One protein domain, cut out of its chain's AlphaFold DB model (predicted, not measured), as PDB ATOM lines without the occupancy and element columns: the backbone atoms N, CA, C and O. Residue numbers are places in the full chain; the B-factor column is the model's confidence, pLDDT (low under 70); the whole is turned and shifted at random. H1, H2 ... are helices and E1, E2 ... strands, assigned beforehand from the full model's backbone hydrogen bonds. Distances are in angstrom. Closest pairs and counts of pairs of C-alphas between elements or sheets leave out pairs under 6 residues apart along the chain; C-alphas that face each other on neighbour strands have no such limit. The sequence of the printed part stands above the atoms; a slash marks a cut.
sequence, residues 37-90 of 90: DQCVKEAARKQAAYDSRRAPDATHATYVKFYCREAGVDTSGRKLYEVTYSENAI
ATOM      1  N   ASP A  37     -28.997  18.301 -53.157       85.19
ATOM      2  CA  ASP A  37     -29.026  17.755 -51.793       85.19
ATOM      3  C   ASP A  37     -27.993  18.402 -50.868       85.19
ATOM      4  O   ASP A  37     -28.274  18.675 -49.697       85.19
ATOM      5  N   GLN A  38     -26.786  18.662 -51.382       85.00
ATOM      6  CA  GLN A  38     -25.755  19.382 -50.632       85.00
ATOM      7  C   GLN A  38     -26.209  20.804 -50.323       85.00
ATOM      8  O   GLN A  38     -26.047  21.261 -49.192       85.00
ATOM      9  N   CYS A  39     -26.844  21.464 -51.291       85.06
ATOM     10  CA  CYS A  39     -27.377  22.797 -51.092       85.06
ATOM     11  C   CYS A  39     -28.444  22.824 -50.003       85.06
ATOM     12  O   CYS A  39     -28.362  23.656 -49.101       85.06
ATOM     13  N   VAL A  40     -29.429  21.923 -50.044       86.88
ATOM     14  CA  VAL A  40     -30.534  21.930 -49.069       86.88
ATOM     15  C   VAL A  40     -30.000  21.720 -47.653       86.88
ATOM     16  O   VAL A  40     -30.405  22.421 -46.725       86.88
ATOM     17  N   LYS A  41     -29.032  20.811 -47.488       88.12
ATOM     18  CA  LYS A  41     -28.365  20.579 -46.201       88.12
ATOM     19  C   LYS A  41     -27.579  21.803 -45.735       88.12
ATOM     20  O   LYS A  41     -27.669  22.167 -44.566       88.12
ATOM     21  N   GLU A  42     -26.836  22.452 -46.626       85.44
ATOM     22  CA  GLU A  42     -26.044  23.636 -46.285       85.44
ATOM     23  C   GLU A  42     -26.931  24.849 -45.958       85.44
ATOM     24  O   GLU A  42     -26.663  25.562 -44.992       85.44
ATOM     25  N   ALA A  43     -28.035  25.044 -46.687       84.00
ATOM     26  CA  ALA A  43     -29.039  26.062 -46.386       84.00
ATOM     27  C   ALA A  43     -29.660  25.837 -45.001       84.00
ATOM     28  O   ALA A  43     -29.731  26.772 -44.206       84.00
ATOM     29  N   ALA A  44     -30.022  24.592 -44.665       85.31
ATOM     30  CA  ALA A  44     -30.531  24.246 -43.338       85.31
ATOM     31  C   ALA A  44     -29.489  24.480 -42.229       85.31
ATOM     32  O   ALA A  44     -29.825  25.020 -41.175       85.31
ATOM     33  N   ARG A  45     -28.210  24.141 -42.462       85.69
ATOM     34  CA  ARG A  45     -27.126  24.422 -41.502       85.69
ATOM     35  C   ARG A  45     -26.913  25.919 -41.297       85.69
ATOM     36  O   ARG A  45     -26.741  26.345 -40.158       85.69
ATOM     37  N   LYS A  46     -26.940  26.718 -42.369       84.62
ATOM     38  CA  LYS A  46     -26.817  28.183 -42.294       84.62
ATOM     39  C   LYS A  46     -28.006  28.818 -41.581       84.62
ATOM     40  O   LYS A  46     -27.786  29.697 -40.755       84.62
ATOM     41  N   GLN A  47     -29.221  28.325 -41.826       83.50
ATOM     42  CA  GLN A  47     -30.415  28.754 -41.099       83.50
ATOM     43  C   GLN A  47     -30.283  28.459 -39.602       83.50
ATOM     44  O   GLN A  47     -30.369  29.378 -38.800       83.50
ATOM     45  N   ALA A  48     -29.959  27.218 -39.225       83.44
ATOM     46  CA  ALA A  48     -29.779  26.846 -37.822       83.44
ATOM     47  C   ALA A  48     -28.655  27.649 -37.142       83.44
ATOM     48  O   ALA A  48     -28.789  28.056 -35.991       83.44
ATOM     49  N   ALA A  49     -27.555  27.919 -37.852       83.31
ATOM     50  CA  ALA A  49     -26.474  28.755 -37.344       83.31
ATOM     51  C   ALA A  49     -26.921  30.211 -37.136       83.31
ATOM     52  O   ALA A  49     -26.588  30.799 -36.108       83.31
ATOM     53  N   TYR A  50     -27.680  30.781 -38.074       79.81
ATOM     54  CA  TYR A  50     -28.249  32.123 -37.948       79.81
ATOM     55  C   TYR A  50     -29.232  32.205 -36.777       79.81
ATOM     56  O   TYR A  50     -29.096  33.082 -35.928       79.81
ATOM     57  N   ASP A  51     -30.134  31.232 -36.664       79.62
ATOM     58  CA  ASP A  51     -31.110  31.151 -35.579       79.62
ATOM     59  C   ASP A  51     -30.426  30.949 -34.215       79.62
ATOM     60  O   ASP A  51     -30.837  31.551 -33.232       79.62
ATOM     61  N   SER A  52     -29.332  30.177 -34.150       77.94
ATOM     62  CA  SER A  52     -28.554  29.980 -32.912       77.94
ATOM     63  C   SER A  52     -27.745  31.205 -32.478       77.94
ATOM     64  O   SER A  52     -27.436  31.356 -31.299       77.94
ATOM     65  N   ARG A  53     -27.356  32.060 -33.434       71.31
ATOM     66  CA  ARG A  53     -26.600  33.296 -33.181       71.31
ATOM     67  C   ARG A  53     -27.513  34.493 -32.943       71.31
ATOM     68  O   ARG A  53     -27.021  35.522 -32.483       71.31
ATOM     69  N   ARG A  54     -28.810  34.386 -33.256       65.06
ATOM     70  CA  ARG A  54     -29.795  35.410 -32.903       65.06
ATOM     71  C   ARG A  54     -29.872  35.508 -31.387       65.06
ATOM     72  O   ARG A  54     -30.174  34.536 -30.701       65.06
ATOM     73  N   ALA A  55     -29.593  36.704 -30.882       62.06
ATOM     74  CA  ALA A  55     -29.819  37.012 -29.486       62.06
ATOM     75  C   ALA A  55     -31.335  36.920 -29.204       62.06
ATOM     76  O   ALA A  55     -32.133  37.366 -30.037       62.06
ATOM     77  N   PRO A  56     -31.756  36.311 -28.084       58.50
ATOM     78  CA  PRO A  56     -33.174  36.108 -27.768       58.50
ATOM     79  C   PRO A  56     -33.950  37.423 -27.586       58.50
ATOM     80  O   PRO A  56     -35.175  37.430 -27.641       58.50
ATOM     81  N   ASP A  57     -33.236  38.527 -27.383       59.41
ATOM     82  CA  ASP A  57     -33.724  39.894 -27.213       59.41
ATOM     83  C   ASP A  57     -33.602  40.755 -28.482       59.41
ATOM     84  O   ASP A  57     -34.044  41.904 -28.485       59.41
ATOM     85  N   ALA A  58     -33.039  40.223 -29.574       58.09
ATOM     86  CA  ALA A  58     -32.969  40.939 -30.838       58.09
ATOM     87  C   ALA A  58     -34.390  41.133 -31.382       58.09
ATOM     88  O   ALA A  58     -35.038  40.187 -31.849       58.09
ATOM     89  N   THR A  59     -34.866  42.380 -31.322       55.31
ATOM     90  CA  THR A  59     -36.112  42.843 -31.929       55.31
ATOM     91  C   THR A  59     -36.211  42.241 -33.328       55.31
ATOM     92  O   THR A  59     -35.263  42.335 -34.104       55.31
ATOM     93  N   HIS A  60     -37.332  41.583 -33.636       56.25
ATOM     94  CA  HIS A  60     -37.591  40.796 -34.855       56.25
ATOM     95  C   HIS A  60     -37.552  41.609 -36.171       56.25
ATOM     96  O   HIS A  60     -38.151  41.207 -37.159       56.25
ATOM     97  N   ALA A  61     -36.862  42.746 -36.205       57.88
ATOM     98  CA  ALA A  61     -36.812  43.680 -37.314       57.88
ATOM     99  C   ALA A  61     -36.245  43.065 -38.597       57.88
ATOM    100  O   ALA A  61     -36.528  43.588 -39.662       57.88
ATOM    101  N   THR A  62     -35.492  41.963 -38.520       63.22
ATOM    102  CA  THR A  62     -34.870  41.341 -39.689       63.22
ATOM    103  C   THR A  62     -35.034  39.824 -39.657       63.22
ATOM    104  O   THR A  62     -34.542  39.149 -38.750       63.22
ATOM    105  N   TYR A  63     -35.720  39.273 -40.659       69.56
ATOM    106  CA  TYR A  63     -35.829  37.832 -40.875       69.56
ATOM    107  C   TYR A  63     -34.963  37.418 -42.064       69.56
ATOM    108  O   TYR A  63     -35.262  37.767 -43.209       69.56
ATOM    109  N   VAL A  64     -33.902  36.652 -41.798       81.06
ATOM    110  CA  VAL A  64     -33.066  36.048 -42.842       81.06
ATOM    111  C   VAL A  64     -33.498  34.606 -43.066       81.06
ATOM    112  O   VAL A  64     -33.521  33.795 -42.138       81.06
ATOM    113  N   LYS A  65     -33.811  34.283 -44.322       82.81
ATOM    114  CA  LYS A  65     -34.092  32.916 -44.764       82.81
ATOM    115  C   LYS A  65     -33.061  32.466 -45.782       82.81
ATOM    116  O   LYS A  65     -32.932  33.096 -46.829       82.81
ATOM    117  N   PHE A  66     -32.377  31.360 -45.505       84.25
ATOM    118  CA  PHE A  66     -31.463  30.726 -46.456       84.25
ATOM    119  C   PHE A  66     -32.221  29.752 -47.362       84.25
ATOM    120  O   PHE A  66     -33.079  28.998 -46.902       84.25
ATOM    121  N   TYR A  67     -31.914  29.754 -48.656       84.94
ATOM    122  CA  TYR A  67     -32.530  28.858 -49.634       84.94
ATOM    123  C   TYR A  67     -31.568  28.491 -50.759       84.94
ATOM    124  O   TYR A  67     -30.531  29.118 -50.961       84.94
ATOM    125  N   CYS A  68     -31.936  27.442 -51.489       87.88
ATOM    126  CA  CYS A  68     -31.184  26.952 -52.630       87.88
ATOM    127  C   CYS A  68     -31.652  27.572 -53.929       87.88
ATOM    128  O   CYS A  68     -32.849  27.591 -54.213       87.88
ATOM    129  N   ARG A  69     -30.695  28.003 -54.742       84.19
ATOM    130  CA  ARG A  69     -30.924  28.532 -56.083       84.19
ATOM    131  C   ARG A  69     -30.060  27.783 -57.091       84.19
ATOM    132  O   ARG A  69     -28.959  27.356 -56.761       84.19
ATOM    133  N   GLU A  70     -30.564  27.613 -58.310       85.19
ATOM    134  CA  GLU A  70     -29.767  27.116 -59.434       85.19
ATOM    135  C   GLU A  70     -28.715  28.170 -59.816       85.19
ATOM    136  O   GLU A  70     -29.055  29.315 -60.112       85.19
ATOM    137  N   ALA A  71     -27.446  27.778 -59.771       81.62
ATOM    138  CA  ALA A  71     -26.294  28.634 -60.048       81.62
ATOM    139  C   ALA A  71     -25.778  28.471 -61.488       81.62
ATOM    140  O   ALA A  71     -25.085  29.344 -62.005       81.62
ATOM    141  N   GLY A  72     -26.110  27.357 -62.143       80.69
ATOM    142  CA  GLY A  72     -25.709  27.075 -63.516       80.69
ATOM    143  C   GLY A  72     -25.654  25.582 -63.802       80.69
ATOM    144  O   GLY A  72     -26.258  24.776 -63.096       80.69
ATOM    145  N   VAL A  73     -24.902  25.213 -64.833       81.81
ATOM    146  CA  VAL A  73     -24.628  23.820 -65.197       81.81
ATOM    147  C   VAL A  73     -23.125  23.594 -65.300       81.81
ATOM    148  O   VAL A  73     -22.388  24.493 -65.708       81.81
ATOM    149  N   ASP A  74     -22.659  22.411 -64.909       79.06
ATOM    150  CA  ASP A  74     -21.262  22.025 -65.102       79.06
ATOM    151  C   ASP A  74     -20.972  21.637 -66.563       79.06
ATOM    152  O   ASP A  74     -21.863  21.550 -67.409       79.06
ATOM    153  N   THR A  75     -19.701  21.366 -66.865       77.12
ATOM    154  CA  THR A  75     -19.253  20.936 -68.202       77.12
ATOM    155  C   THR A  75     -19.828  19.585 -68.642       77.12
ATOM    156  O   THR A  75     -19.721  19.233 -69.813       77.12
ATOM    157  N   SER A  76     -20.440  18.833 -67.723       82.69
ATOM    158  CA  SER A  76     -21.140  17.569 -67.977       82.69
ATOM    159  C   SER A  76     -22.662  17.753 -68.089       82.69
ATOM    160  O   SER A  76     -23.388  16.766 -68.194       82.69
ATOM    161  N   GLY A  77     -23.165  18.994 -68.053       78.25
ATOM    162  CA  GLY A  77     -24.589  19.317 -68.140       78.25
ATOM    163  C   GLY A  77     -25.378  19.100 -66.844       78.25
ATOM    164  O   GLY A  77     -26.608  19.145 -66.865       78.25
ATOM    165  N   ARG A  78     -24.717  18.862 -65.704       79.12
ATOM    166  CA  ARG A  78     -25.397  18.705 -64.412       79.12
ATOM    167  C   ARG A  78     -25.695  20.066 -63.806       79.12
ATOM    168  O   ARG A  78     -24.825  20.932 -63.766       79.12
ATOM    169  N   LYS A  79     -26.907  20.226 -63.276       82.31
ATOM    170  CA  LYS A  79     -27.311  21.437 -62.561       82.31
ATOM    171  C   LYS A  79     -26.496  21.622 -61.289       82.31
ATOM    172  O   LYS A  79     -26.364  20.706 -60.476       82.31
ATOM    173  N   LEU A  80     -25.997  22.833 -61.128       82.31
ATOM    174  CA  LEU A  80     -25.266  23.308 -59.974       82.31
ATOM    175  C   LEU A  80     -26.159  24.246 -59.171       82.31
ATOM    176  O   LEU A  80     -26.916  25.040 -59.730       82.31
ATOM    177  N   TYR A  81     -26.048  24.164 -57.854       82.88
ATOM    178  CA  TYR A  81     -26.840  24.936 -56.911       82.88
ATOM    179  C   TYR A  81     -25.934  25.758 -55.999       82.88
ATOM    180  O   TYR A  81     -24.777  25.413 -55.762       82.88
ATOM    181  N   GLU A  82     -26.475  26.834 -55.455       83.12
ATOM    182  CA  GLU A  82     -25.831  27.661 -54.442       83.12
ATOM    183  C   GLU A  82     -26.820  28.008 -53.332       83.12
ATOM    184  O   GLU A  82     -28.035  28.069 -53.551       83.12
ATOM    185  N   VAL A  83     -26.289  28.240 -52.130       85.69
ATOM    186  CA  VAL A  83     -27.087  28.782 -51.035       85.69
ATOM    187  C   VAL A  83     -27.081  30.296 -51.140       85.69
ATOM    188  O   VAL A  83     -26.025  30.924 -51.114       85.69
ATOM    189  N   THR A  84     -28.270  30.870 -51.185       84.62
ATOM    190  CA  THR A  84     -28.504  32.307 -51.106       84.62
ATOM    191  C   THR A  84     -29.399  32.609 -49.905       84.62
ATOM    192  O   THR A  84     -29.859  31.696 -49.212       84.62
ATOM    193  N   TYR A  85     -29.619  33.886 -49.619       82.00
ATOM    194  CA  TYR A  85     -30.501  34.322 -48.549       82.00
ATOM    195  C   TYR A  85     -31.394  35.472 -48.997       82.00
ATOM    196  O   TYR A  85     -31.055  36.251 -49.886       82.00
ATOM    197  N   SER A  86     -32.562  35.556 -48.376       80.75
ATOM    198  CA  SER A  86     -33.444  36.714 -48.450       80.75
ATOM    199  C   SER A  86     -33.499  37.329 -47.069       80.75
ATOM    200  O   SER A  86     -33.783  36.617 -46.101       80.75
ATOM    201  N   GLU A  87     -33.254  38.626 -46.994       76.81
ATOM    202  CA  GLU A  87     -33.456  39.416 -45.793       76.81
ATOM    203  C   GLU A  87     -34.739  40.230 -45.963       76.81
ATOM    204  O   GLU A  87     -34.849  41.016 -46.900       76.81
ATOM    205  N   ASN A  88     -35.717  40.010 -45.086       64.19
ATOM    206  CA  ASN A  88     -36.903  40.855 -45.008       64.19
ATOM    207  C   ASN A  88     -36.824  41.673 -43.724       64.19
ATOM    208  O   ASN A  88     -36.770  41.097 -42.633       64.19
ATOM    209  N   ALA A  89     -36.816  42.997 -43.870       58.75
ATOM    210  CA  ALA A  89     -37.052  43.903 -42.761       58.75
ATOM    211  C   ALA A  89     -38.568  44.071 -42.562       58.75
ATOM    212  O   ALA A  89     -39.283  44.217 -43.556       58.75
ATOM    213  N   ILE A  90     -39.050  43.976 -41.317       56.47
ATOM    214  CA  ILE A  90     -40.471  44.184 -40.965       56.47
ATOM    215  C   ILE A  90     -40.760  45.677 -40.836       56.47
ATOM    216  O   ILE A  90     -39.951  46.362 -40.169       56.47
TER     217      ILE A  90
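AT A GLANCE: This is residues 37 to 90 of the 90 residues of an uncharacterized protein of Nocardia brasiliensis (UniProt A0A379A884). A long, narrow hairpin of two antiparallel strands, E1 and E2, twists about its own length, and a single helix, H1, packs lengthwise over one side of it. The tight turn between the strands lies at one end of the resulting rod; at the other end, residues 52 to 59 stick out as the chain passes from H1 toward E1. The printed part has 54 residues, with one named helix and two named strands in the order H1, E1, E2; the sheet's order is E1 - E2, antiparallel, and the class is mixed, helices and strands. The whole is loose, with a radius of gyration of the C-alphas of 14.2 A, and the C-alphas span 48 by 19 by 10 A.

IN THESE COORDINATES: Begin with the sheet and find C-alpha 62 at (-34.870, 41.341, -39.689); from there E1, residues 62 to 73, runs 32.6 A to C-alpha 73 at (-24.628, 23.820, -65.197). Past residues 74 to 78 you reach E2, residues 79 to 89, which runs 31.5 A to C-alpha 89 at (-37.052, 43.903, -42.761). Go back to the first printed residue for H1, residues 37 to 53, which runs 24.4 A from C-alpha 37 at (-29.026, 17.755, -51.793).

HOW THE PARTS SIT: Look first at E1 and E2, a hairpin of antiparallel neighbours whose N-to-C directions stand at 159 degrees. The C-alphas of Phe 66 and Tyr 85 face each other at 4.3 A. Check the backbone here: N 65 and O 86 are within hydrogen-bond range at 2.9 A, and so are N 80 and O 72 at 2.8 A. Now step out to H1, whose residues 37 to 51 come within 10 A of the sheet, C-alpha to C-alpha. Its closest C-alphas to E1 are those of Ala 43 and Phe 66, 5.3 A apart. Its closest to E2 are those of Ala 43 and Val 83, 5.7 A apart. In H1 every O i to N i+4 pair is within hydrogen-bond range.

THE WHOLE: Measure the length from Asp 57 to Ser 76, whose C-alphas are the two farthest apart at 48.2 A. Residues 52 to 59, of which 52 and 53 belong to H1, stand free; the body without them spans 44 by 18 by 8 A. The printed part has no cut and ends at residue 90, the chain's last. The link from H1 to E1 is short, with 8 residues, and the link from E1 to E2 is tight, with 5. In the B-factor column the mean pLDDT of the printed part is 77.2, and you will find values under 70 at residues 54 to 63 and 88 to 90.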